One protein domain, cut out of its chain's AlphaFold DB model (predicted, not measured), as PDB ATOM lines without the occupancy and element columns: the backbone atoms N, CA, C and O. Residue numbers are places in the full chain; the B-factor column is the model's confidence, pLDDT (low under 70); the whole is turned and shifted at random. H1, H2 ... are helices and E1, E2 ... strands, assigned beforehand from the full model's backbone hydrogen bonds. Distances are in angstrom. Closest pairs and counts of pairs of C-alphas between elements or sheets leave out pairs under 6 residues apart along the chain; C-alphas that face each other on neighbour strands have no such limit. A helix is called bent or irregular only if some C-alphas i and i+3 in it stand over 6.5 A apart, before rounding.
ATOM      1  N   ARG A   3     -23.935  33.308  30.737       52.47
ATOM      2  CA  ARG A   3     -24.450  32.073  30.109       52.47
ATOM      3  C   ARG A   3     -24.703  32.217  28.603       52.47
ATOM      4  O   ARG A   3     -24.501  31.265  27.857       52.47
ATOM      5  N   ASN A   4     -25.055  33.419  28.142       52.84
ATOM      6  CA  ASN A   4     -25.319  33.671  26.725       52.84
ATOM      7  C   ASN A   4     -24.048  33.646  25.866       52.84
ATOM      8  O   ASN A   4     -24.088  33.156  24.742       52.84
ATOM      9  N   ARG A   5     -22.895  34.106  26.374       56.00
ATOM     10  CA  ARG A   5     -21.678  34.204  25.545       56.00
ATOM     11  C   ARG A   5     -21.147  32.843  25.086       56.00
ATOM     12  O   ARG A   5     -20.757  32.727  23.929       56.00
ATOM     13  N   LYS A   6     -21.167  31.816  25.947       56.88
ATOM     14  CA  LYS A   6     -20.772  30.449  25.548       56.88
ATOM     15  C   LYS A   6     -21.732  29.885  24.501       56.88
ATOM     16  O   LYS A   6     -21.295  29.481  23.433       56.88
ATOM     17  N   PHE A   7     -23.036  30.016  24.741       58.38
ATOM     18  CA  PHE A   7     -24.063  29.496  23.841       58.38
ATOM     19  C   PHE A   7     -23.987  30.088  22.424       58.38
ATOM     20  O   PHE A   7     -24.149  29.372  21.438       58.38
ATOM     21  N   PHE A   8     -23.709  31.390  22.301       57.75
ATOM     22  CA  PHE A   8     -23.514  32.032  20.997       57.75
ATOM     23  C   PHE A   8     -22.226  31.575  20.303       57.75
ATOM     24  O   PHE A   8     -22.233  31.360  19.089       57.75
ATOM     25  N   LYS A   9     -21.138  31.383  21.058       55.91
ATOM     26  CA  LYS A   9     -19.850  30.923  20.523       55.91
ATOM     27  C   LYS A   9     -19.938  29.481  20.010       55.91
ATOM     28  O   LYS A   9     -19.479  29.200  18.905       55.91
ATOM     29  N   ASP A  10     -20.630  28.610  20.737       56.62
ATOM     30  CA  ASP A  10     -20.839  27.209  20.351       56.62
ATOM     31  C   ASP A  10     -21.728  27.090  19.104       56.62
ATOM     32  O   ASP A  10     -21.480  26.273  18.211       56.62
ATOM     33  N   ARG A  11     -22.740  27.959  18.990       57.72
ATOM     34  CA  ARG A  11     -23.618  28.026  17.812       57.72
ATOM     35  C   ARG A  11     -22.870  28.542  16.573       57.72
ATOM     36  O   ARG A  11     -23.092  28.033  15.475       57.72
ATOM     37  N   ALA A  12     -21.961  29.504  16.744       54.94
ATOM     38  CA  ALA A  12     -21.111  30.011  15.666       54.94
ATOM     39  C   ALA A  12     -20.131  28.941  15.156       54.94
ATOM     40  O   ALA A  12     -20.047  28.731  13.946       54.94
ATOM     41  N   LEU A  13     -19.476  28.207  16.065       58.28
ATOM     42  CA  LEU A  13     -18.551  27.119  15.725       58.28
ATOM     43  C   LEU A  13     -19.264  25.948  15.031       58.28
ATOM     44  O   LEU A  13     -18.777  25.425  14.029       58.28
ATOM     45  N   ARG A  14     -20.463  25.571  15.496       56.12
ATOM     46  CA  ARG A  14     -21.266  24.515  14.858       56.12
ATOM     47  C   ARG A  14     -21.763  24.923  13.465       56.12
ATOM     48  O   ARG A  14     -21.728  24.113  12.547       56.12
ATOM     49  N   SER A  15     -22.163  26.185  13.284       54.94
ATOM     50  CA  SER A  15     -22.584  26.714  11.977       54.94
ATOM     51  C   SER A  15     -21.438  26.805  10.966       54.94
ATOM     52  O   SER A  15     -21.711  26.742   9.772       54.94
ATOM     53  N   GLN A  16     -20.191  26.970  11.417       57.72
ATOM     54  CA  GLN A  16     -19.004  26.955  10.554       57.72
ATOM     55  C   GLN A  16     -18.619  25.534  10.124       57.72
ATOM     56  O   GLN A  16     -18.126  25.348   9.018       57.72
ATOM     57  N   LYS A  17     -18.884  24.534  10.975       60.19
ATOM     58  CA  LYS A  17     -18.568  23.122  10.714       60.19
ATOM     59  C   LYS A  17     -19.601  22.402   9.828       60.19
ATOM     60  O   LYS A  17     -19.292  21.359   9.276       60.19
ATOM     61  N   LEU A  18     -20.810  22.950   9.684       69.44
ATOM     62  CA  LEU A  18     -21.926  22.358   8.923       69.44
ATOM     63  C   LEU A  18     -22.099  22.966   7.522       69.44
ATOM     64  O   LEU A  18     -23.214  23.013   7.011       69.44
ATOM     65  N   VAL A  19     -21.040  23.494   6.906       74.88
ATOM     66  CA  VAL A  19     -21.129  23.884   5.492       74.88
ATOM     67  C   VAL A  19     -21.085  22.603   4.670       74.88
ATOM     68  O   VAL A  19     -20.079  21.897   4.670       74.88
ATOM     69  N   GLN A  20     -22.199  22.284   4.021       82.06
ATOM     70  CA  GLN A  20     -22.327  21.078   3.214       82.06
ATOM     71  C   GLN A  20     -22.038  21.407   1.750       82.06
ATOM     72  O   GLN A  20     -22.354  22.503   1.281       82.06
ATOM     73  N   LYS A  21     -21.422  20.457   1.041       86.00
ATOM     74  CA  LYS A  21     -21.226  20.562  -0.403       86.00
ATOM     75  C   LYS A  21     -22.592  20.521  -1.089       86.00
ATOM     76  O   LYS A  21     -23.433  19.700  -0.742       86.00
ATOM     77  N   ILE A  22     -22.787  21.431  -2.026       87.81
ATOM     78  CA  ILE A  22     -23.985  21.583  -2.839       87.81
ATOM     79  C   ILE A  22     -23.849  20.624  -4.026       87.81
ATOM     80  O   ILE A  22     -22.846  20.671  -4.744       87.81
ATOM     81  N   ASP A  23     -24.837  19.754  -4.215       87.88
ATOM     82  CA  ASP A  23     -24.891  18.803  -5.326       87.88
ATOM     83  C   ASP A  23     -25.790  19.346  -6.447       87.88
ATOM     84  O   ASP A  23     -26.908  19.785  -6.193       87.88
ATOM     85  N   LEU A  24     -25.324  19.326  -7.699       86.69
ATOM     86  CA  LEU A  24     -26.093  19.803  -8.858       86.69
ATOM     87  C   LEU A  24     -27.328  18.940  -9.142       86.69
ATOM     88  O   LEU A  24     -28.269  19.419  -9.777       86.69
ATOM     89  N   SER A  25     -27.302  17.674  -8.720       86.56
ATOM     90  CA  SER A  25     -28.409  16.734  -8.902       86.56
ATOM     91  C   SER A  25     -29.539  16.942  -7.891       86.56
ATOM     92  O   SER A  25     -30.667  16.505  -8.124       86.56
ATOM     93  N   GLU A  26     -29.264  17.643  -6.788       88.06
ATOM     94  CA  GLU A  26     -30.248  17.923  -5.753       88.06
ATOM     95  C   GLU A  26     -31.046  19.200  -6.038       88.06
ATOM     96  O   GLU A  26     -30.589  20.161  -6.662       88.06
ATOM     97  N   VAL A  27     -32.279  19.216  -5.530       89.31
ATOM     98  CA  VAL A  27     -33.175  20.369  -5.611       89.31
ATOM     99  C   VAL A  27     -33.181  21.091  -4.272       89.31
ATOM    100  O   VAL A  27     -33.594  20.534  -3.254       89.31
ATOM    101  N   TYR A  28     -32.798  22.366  -4.279       90.00
ATOM    102  CA  TYR A  28     -32.745  23.193  -3.072       90.00
ATOM    103  C   TYR A  28     -33.819  24.290  -3.089       90.00
ATOM    104  O   TYR A  28     -34.274  24.706  -4.154       90.00
ATOM    105  N   PRO A  29     -34.251  24.818  -1.928       90.81
ATOM    106  CA  PRO A  29     -35.128  25.988  -1.894       90.81
ATOM    107  C   PRO A  29     -34.406  27.218  -2.456       90.81
ATOM    108  O   PRO A  29     -33.205  27.380  -2.258       90.81
ATOM    109  N   CYS A  30     -35.107  28.126  -3.128       89.69
ATOM    110  CA  CYS A  30     -34.476  29.322  -3.683       89.69
ATOM    111  C   CYS A  30     -34.066  30.314  -2.574       89.69
ATOM    112  O   CYS A  30     -34.908  30.687  -1.758       89.69
ATOM    113  N   PRO A  31     -32.828  30.845  -2.547       86.81
ATOM    114  CA  PRO A  31     -32.415  31.810  -1.524       86.81
ATOM    115  C   PRO A  31     -33.151  33.158  -1.625       86.81
ATOM    116  O   PRO A  31     -33.361  33.814  -0.604       86.81
ATOM    117  N   THR A  32     -33.579  33.567  -2.827       85.69
ATOM    118  CA  THR A  32     -34.324  34.822  -3.051       85.69
ATOM    119  C   THR A  32     -35.818  34.658  -2.758       85.69
ATOM    120  O   THR A  32     -36.413  35.497  -2.088       85.69
ATOM    121  N   CYS A  33     -36.426  33.560  -3.220       86.31
ATOM    122  CA  CYS A  33     -37.863  33.294  -3.056       86.31
ATOM    123  C   CYS A  33     -38.208  32.492  -1.789       86.31
ATOM    124  O   CYS A  33     -39.390  32.255  -1.516       86.31
ATOM    125  N   ARG A  34     -37.194  32.061  -1.028       79.06
ATOM    126  CA  ARG A  34     -37.277  31.146   0.122       79.06
ATOM    127  C   ARG A  34     -38.115  29.906  -0.192       79.06
ATOM    128  O   ARG A  34     -37.638  28.988  -0.843       79.06
ATOM    129  N   HIS A  35     -39.370  29.896   0.250       77.88
ATOM    130  CA  HIS A  35     -40.282  28.757   0.123       77.88
ATOM    131  C   HIS A  35     -41.109  28.763  -1.163       77.88
ATOM    132  O   HIS A  35     -41.810  27.798  -1.443       77.88
ATOM    133  N   ARG A  36     -41.083  29.853  -1.939       86.88
ATOM    134  CA  ARG A  36     -41.961  29.990  -3.108       86.88
ATOM    135  C   ARG A  36     -41.395  29.379  -4.381       86.88
ATOM    136  O   ARG A  36     -42.166  29.249  -5.321       86.88
ATOM    137  N   GLY A  37     -40.110  29.052  -4.424       88.12
ATOM    138  CA  GLY A  37     -39.459  28.491  -5.602       88.12
ATOM    139  C   GLY A  37     -38.308  27.581  -5.213       88.12
ATOM    140  O   GLY A  37     -37.816  27.638  -4.078       88.12
ATOM    141  N   LYS A  38     -37.892  26.754  -6.159       91.12
ATOM    142  CA  LYS A  38     -36.802  25.797  -6.003       91.12
ATOM    143  C   LYS A  38     -35.734  26.091  -7.043       91.12
ATOM    144  O   LYS A  38     -36.033  26.541  -8.147       91.12
ATOM    145  N   ILE A  39     -34.487  25.881  -6.660       92.06
ATOM    146  CA  ILE A  39     -33.357  25.937  -7.571       92.06
ATOM    147  C   ILE A  39     -32.975  24.515  -7.969       92.06
ATOM    148  O   ILE A  39     -32.907  23.625  -7.120       92.06
ATOM    149  N   GLN A  40     -32.749  24.321  -9.262       91.19
ATOM    150  CA  GLN A  40     -32.366  23.042  -9.854       91.19
ATOM    151  C   GLN A  40     -31.181  23.243 -10.797       91.19
ATOM    152  O   GLN A  40     -31.042  24.321 -11.389       91.19
ATOM    153  N   GLY A  41     -30.310  22.238 -10.884       90.31
ATOM    154  CA  GLY A  41     -29.146  22.279 -11.763       90.31
ATOM    155  C   GLY A  41     -29.565  22.456 -13.222       90.31
ATOM    156  O   GLY A  41     -30.487  21.794 -13.703       90.31
ATOM    157  N   ILE A  42     -28.897  23.363 -13.928       87.06
ATOM    158  CA  ILE A  42     -29.029  23.520 -15.374       87.06
ATOM    159  C   ILE A  42     -28.065  22.519 -16.007       87.06
ATOM    160  O   ILE A  42     -26.854  22.586 -15.793       87.06
ATOM    161  N   THR A  43     -28.607  21.573 -16.771       81.81
ATOM    162  CA  THR A  43     -27.823  20.520 -17.423       81.81
ATOM    163  C   THR A  43     -26.672  21.114 -18.240       81.81
ATOM    164  O   THR A  43     -26.811  22.165 -18.860       81.81
ATOM    165  N   LEU A  44     -25.516  20.443 -18.213       79.81
ATOM    166  CA  LEU A  44     -24.266  20.878 -18.860       79.81
ATOM    167  C   LEU A  44     -23.644  22.180 -18.324       79.81
ATOM    168  O   LEU A  44     -22.711  22.702 -18.931       79.81
ATOM    169  N   THR A  45     -24.092  22.695 -17.178       81.25
ATOM    170  CA  THR A  45     -23.455  23.847 -16.523       81.25
ATOM    171  C   THR A  45     -23.333  23.627 -15.020       81.25
ATOM    172  O   THR A  45     -24.149  22.946 -14.408       81.25
ATOM    173  N   GLU A  46     -22.340  24.252 -14.391       83.75
ATOM    174  CA  GLU A  46     -22.215  24.326 -12.926       83.75
ATOM    175  C   GLU A  46     -23.079  25.448 -12.323       83.75
ATOM    176  O   GLU A  46     -22.657  26.218 -11.452       83.75
ATOM    177  N   ALA A  47     -24.308  25.561 -12.833       89.12
ATOM    178  CA  ALA A  47     -25.252  26.607 -12.488       89.12
ATOM    179  C   ALA A  47     -26.608  26.034 -12.067       89.12
ATOM    180  O   ALA A  47     -27.068  25.005 -12.550       89.12
ATOM    181  N   PHE A  48     -27.270  26.761 -11.180       91.75
ATOM    182  CA  PHE A  48     -28.622  26.531 -10.718       91.75
ATOM    183  C   PHE A  48     -29.553  27.615 -11.253       91.75
ATOM    184  O   PHE A  48     -29.243  28.805 -11.168       91.75
ATOM    185  N   GLY A  49     -30.726  27.214 -11.731       90.31
ATOM    186  CA  GLY A  49     -31.811  28.117 -12.112       90.31
ATOM    187  C   GLY A  49     -32.989  27.992 -11.153       90.31
ATOM    188  O   GLY A  49     -33.351  26.884 -10.762       90.31
ATOM    189  N   CYS A  50     -33.593  29.119 -10.766       91.62
ATOM    190  CA  CYS A  50     -34.859  29.114 -10.026       91.62
ATOM    191  C   CYS A  50     -36.061  29.016 -10.975       91.62
ATOM    192  O   CYS A  50     -36.182  29.829 -11.892       91.62
ATOM    193  N   ASP A  51     -36.987  28.105 -10.679       91.56
ATOM    194  CA  ASP A  51     -38.248  27.897 -11.407       91.56
ATOM    195  C   ASP A  51     -39.202  29.109 -11.397       91.56
ATOM    196  O   ASP A  51     -40.051  29.249 -12.273       91.56
ATOM    197  N   ARG A  52     -39.068  30.000 -10.408       90.00
ATOM    198  CA  ARG A  52     -39.998  31.123 -10.183       90.00
ATOM    199  C   ARG A  52     -39.412  32.493 -10.470       90.00
ATOM    200  O   ARG A  52     -40.052  33.293 -11.139       90.00
ATOM    201  N   CYS A  53     -38.223  32.796  -9.949       88.25
ATOM    202  CA  CYS A  53     -37.607  34.118 -10.129       88.25
ATOM    203  C   CYS A  53     -36.587  34.189 -11.266       88.25
ATOM    204  O   CYS A  53     -35.977  35.244 -11.433       88.25
ATOM    205  N   GLN A  54     -36.361  33.083 -11.992       85.56
ATOM    206  CA  GLN A  54     -35.442  33.001 -13.138       85.56
ATOM    207  C   GLN A  54     -34.036  33.562 -12.859       85.56
ATOM    208  O   GLN A  54     -33.342  34.044 -13.747       85.56
ATOM    209  N   GLN A  55     -33.606  33.519 -11.597       87.25
ATOM    210  CA  GLN A  55     -32.253  33.900 -11.213       87.25
ATOM    211  C   GLN A  55     -31.326  32.710 -11.422       87.25
ATOM    212  O   GLN A  55     -31.674  31.585 -11.048       87.25
ATOM    213  N   ILE A  56     -30.154  32.990 -11.991       89.44
ATOM    214  CA  ILE A  56     -29.091  32.013 -12.196       89.44
ATOM    215  C   ILE A  56     -28.075  32.178 -11.069       89.44
ATOM    216  O   ILE A  56     -27.617  33.284 -10.766       89.44
ATOM    217  N   TYR A  57     -27.721  31.063 -10.451       89.62
ATOM    218  CA  TYR A  57     -26.705  30.987  -9.418       89.62
ATOM    219  C   TYR A  57     -25.607  30.053  -9.889       89.62
ATOM    220  O   TYR A  57     -25.904  28.970 -10.371       89.62
ATOM    221  N   VAL A  58     -24.349  30.437  -9.743       88.75
ATOM    222  CA  VAL A  58     -23.214  29.574 -10.075       88.75
ATOM    223  C   VAL A  58     -22.574  29.055  -8.809       88.75
ATOM    224  O   VAL A  58     -22.494  29.752  -7.793       88.75
ATOM    225  N   ILE A  59     -22.140  27.807  -8.872       88.31
ATOM    226  CA  ILE A  59     -21.436  27.166  -7.777       88.31
ATOM    227  C   ILE A  59     -20.014  27.721  -7.714       88.31
ATOM    228  O   ILE A  59     -19.309  27.836  -8.713       88.31
ATOM    229  N   ARG A  60     -19.591  28.095  -6.512       83.12
ATOM    230  CA  ARG A  60     -18.275  28.660  -6.203       83.12
ATOM    231  C   ARG A  60     -17.660  27.933  -5.019       83.12
ATOM    232  O   ARG A  60     -18.288  27.070  -4.399       83.12
ATOM    233  N   ASP A  61     -16.413  28.275  -4.713       77.69
ATOM    234  CA  ASP A  61     -15.657  27.705  -3.595       77.69
ATOM    235  C   ASP A  61     -15.601  26.162  -3.641       77.69
ATOM    236  O   ASP A  61     -15.725  25.506  -2.613       77.69
ATOM    237  N   GLY A  62     -15.490  25.552  -4.831       76.62
ATOM    238  CA  GLY A  62     -15.379  24.091  -4.986       76.62
ATOM    239  C   GLY A  62     -16.642  23.290  -4.628       76.62
ATOM    240  O   GLY A  62     -16.548  22.100  -4.323       76.62
ATOM    241  N   GLY A  63     -17.819  23.926  -4.637       81.62
ATOM    242  CA  GLY A  63     -19.086  23.271  -4.299       81.62
ATOM    243  C   GLY A  63     -19.716  23.735  -2.993       81.62
ATOM    244  O   GLY A  63     -20.765  23.225  -2.627       81.62
ATOM    245  N   PHE A  64     -19.105  24.667  -2.266       83.44
ATOM    246  CA  PHE A  64     -19.590  25.088  -0.944       83.44
ATOM    247  C   PHE A  64     -20.275  26.461  -0.944       83.44
ATOM    248  O   PHE A  64     -20.888  26.847   0.056       83.44
ATOM    249  N   GLY A  65     -20.176  27.202  -2.049       84.62
ATOM    250  CA  GLY A  65     -20.780  28.516  -2.223       84.62
ATOM    251  C   GLY A  65     -21.727  28.562  -3.415       84.62
ATOM    252  O   GLY A  65     -21.487  27.936  -4.442       84.62
ATOM    253  N   LEU A  66     -22.791  29.344  -3.281       87.19
ATOM    254  CA  LEU A  66     -23.678  29.749  -4.361       87.19
ATOM    255  C   LEU A  66     -23.477  31.245  -4.598       87.19
ATOM    256  O   LEU A  66     -23.690  32.038  -3.682       87.19
ATOM    257  N   GLU A  67     -23.093  31.644  -5.800       86.06
ATOM    258  CA  GLU A  67     -22.921  33.044  -6.191       86.06
ATOM    259  C   GLU A  67     -24.017  33.447  -7.177       86.06
ATOM    260  O   GLU A  67     -24.275  32.746  -8.152       86.06
ATOM    261  N   GLN A  68     -24.676  34.581  -6.940       85.25
ATOM    262  CA  GLN A  68     -25.661  35.105  -7.889       85.25
ATOM    263  C   GLN A  68     -24.973  35.641  -9.152       85.25
ATOM    264  O   GLN A  68     -24.137  36.545  -9.052       85.25
ATOM    265  N   LEU A  69     -25.396  35.191 -10.338       76.75
ATOM    266  CA  LEU A  69     -25.141  35.927 -11.577       76.75
ATOM    267  C   LEU A  69     -26.178  37.044 -11.713       76.75
ATOM    268  O   LEU A  69     -27.224  36.885 -12.335       76.75
ATOM    269  N   SER A  70     -25.896  38.198 -11.116       64.69
ATOM    270  CA  SER A  70     -26.571  39.449 -11.469       64.69
ATOM    271  C   SER A  70     -25.575  40.322 -12.226       64.69
ATOM    272  O   SER A  70     -24.473  40.571 -11.738       64.69
ATOM    273  N   GLY A  71     -25.928  40.716 -13.452       59.06
ATOM    274  CA  GLY A  71     -25.024  41.411 -14.372       59.06
ATOM    275  C   GLY A  71     -24.391  42.663 -13.760       59.06
ATOM    276  O   GLY A  71     -25.044  43.370 -13.010       59.06
ATOM    277  N   ALA A  72     -23.116  42.921 -14.067       56.19
ATOM    278  CA  ALA A  72     -22.368  44.169 -13.835       56.19
ATOM    279  C   ALA A  72     -22.434  44.842 -12.439       56.19
ATOM    280  O   ALA A  72     -22.115  46.023 -12.332       56.19
ATOM    281  N   HIS A  73     -22.824  44.147 -11.363       54.34
ATOM    282  CA  HIS A  73     -22.927  44.767 -10.033       54.34
ATOM    283  C   HIS A  73     -21.743  44.388  -9.124       54.34
ATOM    284  O   HIS A  73     -21.401  43.206  -9.021       54.34
ATOM    285  N   PRO A  74     -21.138  45.358  -8.408       59.34
ATOM    286  CA  PRO A  74     -19.989  45.113  -7.528       59.34
ATOM    287  C   PRO A  74     -20.357  44.322  -6.261       59.34
ATOM    288  O   PRO A  74     -19.487  43.752  -5.608       59.34
ATOM    289  N   TYR A  75     -21.646  44.236  -5.925       61.44
ATOM    290  CA  TYR A  75     -22.144  43.497  -4.768       61.44
ATOM    291  C   TYR A  75     -22.653  42.117  -5.183       61.44
ATOM    292  O   TYR A  75     -23.859  41.883  -5.300       61.44
ATOM    293  N   ARG A  76     -21.723  41.184  -5.401       71.31
ATOM    294  CA  ARG A  76     -22.076  39.773  -5.595       71.31
ATOM    295  C   ARG A  76     -22.557  39.196  -4.269       71.31
ATOM    296  O   ARG A  76     -21.845  39.239  -3.265       71.31
ATOM    297  N   ARG A  77     -23.784  38.676  -4.242       79.50
ATOM    298  CA  ARG A  77     -24.307  37.958  -3.075       79.50
ATOM    299  C   ARG A  77     -23.871  36.504  -3.160       79.50
ATOM    300  O   ARG A  77     -24.158  35.836  -4.151       79.50
ATOM    301  N   LEU A  78     -23.194  36.044  -2.110       85.38
ATOM    302  CA  LEU A  78     -22.849  34.643  -1.932       85.38
ATOM    303  C   LEU A  78     -23.674  34.040  -0.793       85.38
ATOM    304  O   LEU A  78     -23.900  34.663   0.253       85.38
ATOM    305  N   TRP A  79     -24.104  32.803  -0.998       87.56
ATOM    306  CA  TRP A  79     -24.786  31.988  -0.006       87.56
ATOM    307  C   TRP A  79     -24.032  30.686   0.214       87.56
ATOM    308  O   TRP A  79     -23.403  30.158  -0.695       87.56
ATOM    309  N   ARG A  80     -24.125  30.146   1.426       88.00
ATOM    310  CA  ARG A  80     -23.639  28.808   1.762       88.00
ATOM    311  C   ARG A  80     -24.789  27.969   2.282       88.00
ATOM    312  O   ARG A  80     -25.627  28.471   3.041       88.00
ATOM    313  N   TRP A  81     -24.823  26.708   1.877       88.06
ATOM    314  CA  TRP A  81     -25.815  25.761   2.364       88.06
ATOM    315  C   TRP A  81     -25.351  25.151   3.685       88.06
ATOM    316  O   TRP A  81     -24.241  24.627   3.784       88.06
ATOM    317  N   THR A  82     -26.191  25.233   4.720       84.00
ATOM    318  CA  THR A  82     -25.875  24.671   6.045       84.00
ATOM    319  C   THR A  82     -26.579  23.336   6.323       84.00
ATOM    320  O   THR A  82     -26.762  22.985   7.487       84.00
ATOM    321  N   GLY A  83     -27.104  22.663   5.294       82.69
ATOM    322  CA  GLY A  83     -27.920  21.444   5.413       82.69
ATOM    323  C   GLY A  83     -29.431  21.687   5.557       82.69
ATOM    324  O   GLY A  83     -30.232  20.845   5.171       82.69
ATOM    325  N   HIS A  84     -29.840  22.855   6.064       82.56
ATOM    326  CA  HIS A  84     -31.262  23.193   6.255       82.56
ATOM    327  C   HIS A  84     -31.656  24.583   5.751       82.56
ATOM    328  O   HIS A  84     -32.824  24.823   5.451       82.56
ATOM    329  N   GLN A  85     -30.713  25.524   5.695       84.88
ATOM    330  CA  GLN A  85     -30.989  26.909   5.330       84.88
ATOM    331  C   GLN A  85     -29.818  27.533   4.579       84.88
ATOM    332  O   GLN A  85     -28.657  27.150   4.749       84.88
ATOM    333  N   TRP A  86     -30.138  28.546   3.779       86.88
ATOM    334  CA  TRP A  86     -29.144  29.399   3.147       86.88
ATOM    335  C   TRP A  86     -28.628  30.428   4.136       86.88
ATOM    336  O   TRP A  86     -29.396  31.224   4.679       86.88
ATOM    337  N   LYS A  87     -27.310  30.466   4.314       86.25
ATOM    338  CA  LYS A  87     -26.645  31.521   5.070       86.25
ATOM    339  C   LYS A  87     -25.945  32.460   4.102       86.25
ATOM    340  O   LYS A  87     -25.077  32.031   3.349       86.25
ATOM    341  N   GLN A  88     -26.324  33.736   4.120       84.38
ATOM    342  CA  GLN A  88     -25.586  34.761   3.386       84.38
ATOM    343  C   GLN A  88     -24.186  34.889   3.976       84.38
ATOM    344  O   GLN A  88     -24.022  35.039   5.189       84.38
ATOM    345  N   TYR A  89     -23.187  34.833   3.108       77.00
ATOM    346  CA  TYR A  89     -21.821  35.160   3.464       77.00
ATOM    347  C   TYR A  89     -21.327  36.169   2.444       77.00
ATOM    348  O   TYR A  89     -20.950  35.823   1.333       77.00
ATOM    349  N   SER A  90     -21.375  37.445   2.804       66.69
ATOM    350  CA  SER A  90     -20.678  38.456   2.028       66.69
ATOM    351  C   SER A  90     -19.185  38.241   2.243       66.69
ATOM    352  O   SER A  90     -18.687  38.458   3.351       66.69
TER     353      SER A  90
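What this domain is: This is residues 3 to 90 of the 141 residues of an uncharacterized protein of Leptolyngbya sp. Heron Island J (UniProt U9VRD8). One antiparallel sheet of seven strands, E1 to E7, curls like part of a barrel that stays open, with its edge strands E1 and E7 apart, and the helix H1 leads away from this body as an arm. Residues 3 to 13 of H1 stick out free and make much of the length; without them the body of 77 residues spans 32 by 28 by 25 A. The printed part has 88 residues, with one named helix followed along the chain by seven named strands, and its class is mixed, helices and strands. The sheet's order is E1, E2, E3, E4, E5, E6, E7, a meander, each strand the antiparallel neighbour of the one before. The whole is only just compact, close to loose, with a radius of gyration of the C-alphas of 14.2 A, and elongated, spanning 48 by 29 by 27 A.

Where its parts are: H1, residues 3 to 17, begins with C-alpha 3 at (-24.450, 32.073, 30.109) and ends with C-alpha 17 at (-18.568, 23.122, 10.714), 22.2 A away. It is neither bent nor irregular, but only just: C-alphas 3 and 6 are 6.1 A apart. After a short link of 10 residues comes E1, residues 28 to 30. E2, residues 34 to 41, is the longest strand by residues, 16.9 A from first to last C-alpha, and it bends by 74 degrees at residue 37. E3 is residues 47 to 50, 10.2 A long, and E4 is residues 56 to 60, 12.8 A long. E5 is residues 65 to 68 and E6 is residues 78 to 81, 10.3 A long. E7, residues 86 to 88, ends with C-alpha 88 at (-25.586, 34.761, 3.386).

How they stand to each other: H1 is not on the sheet and is apart from E2, E3, E4, E5, E6 and E7; 10 of its 11 O i to N i+4 pairs are within hydrogen-bond range. The sheet is strongly twisted, and from edge to edge the way across it turns by 216 degrees. E1, an edge strand, forms a hairpin with E2, where N 28 and O 39 are 3.1 A apart and N 39 and O 28 are 2.8 A apart. The pairing of E2 is staggered: it pairs with E1 over residues 34 to 39 and with E3 over residues 39 to 41. In the hairpin of E2 and E3, N 49 and O 40 are 2.9 A apart. The closest C-alphas of E1 and E3, those of Cys 30 and Cys 50, are 6.4 A apart. E3 and E4 form the next hairpin, with N 48 and O 57 at 2.7 A. E4 and E5, antiparallel at 147 degrees, form another, with N 60 and O 65 at 2.8 A. E5 and E6 are a hairpin too, with N 66 and O 79 at 2.8 A. E6 pairs with E5 over residues 78 to 79 and with E7 over residues 79 to 81. In the hairpin of E6 and E7, the other edge strand, N 80 and O 87 are 2.9 A apart.

The domain as a whole: The two C-alphas farthest apart, those of Arg 3 and Leu 44, are 50.2 A apart. The printed part has no cut. No link is long: those from H1 to E1 and from E5 to E6 are short but not tight, and the others are tight. The mean pLDDT of the printed part is 78.4, and 23 residues are under 70: residues 3 to 18, residues 70 to 75 in the link from E5 to E6, and residue 90. H1 has a mean pLDDT of 56.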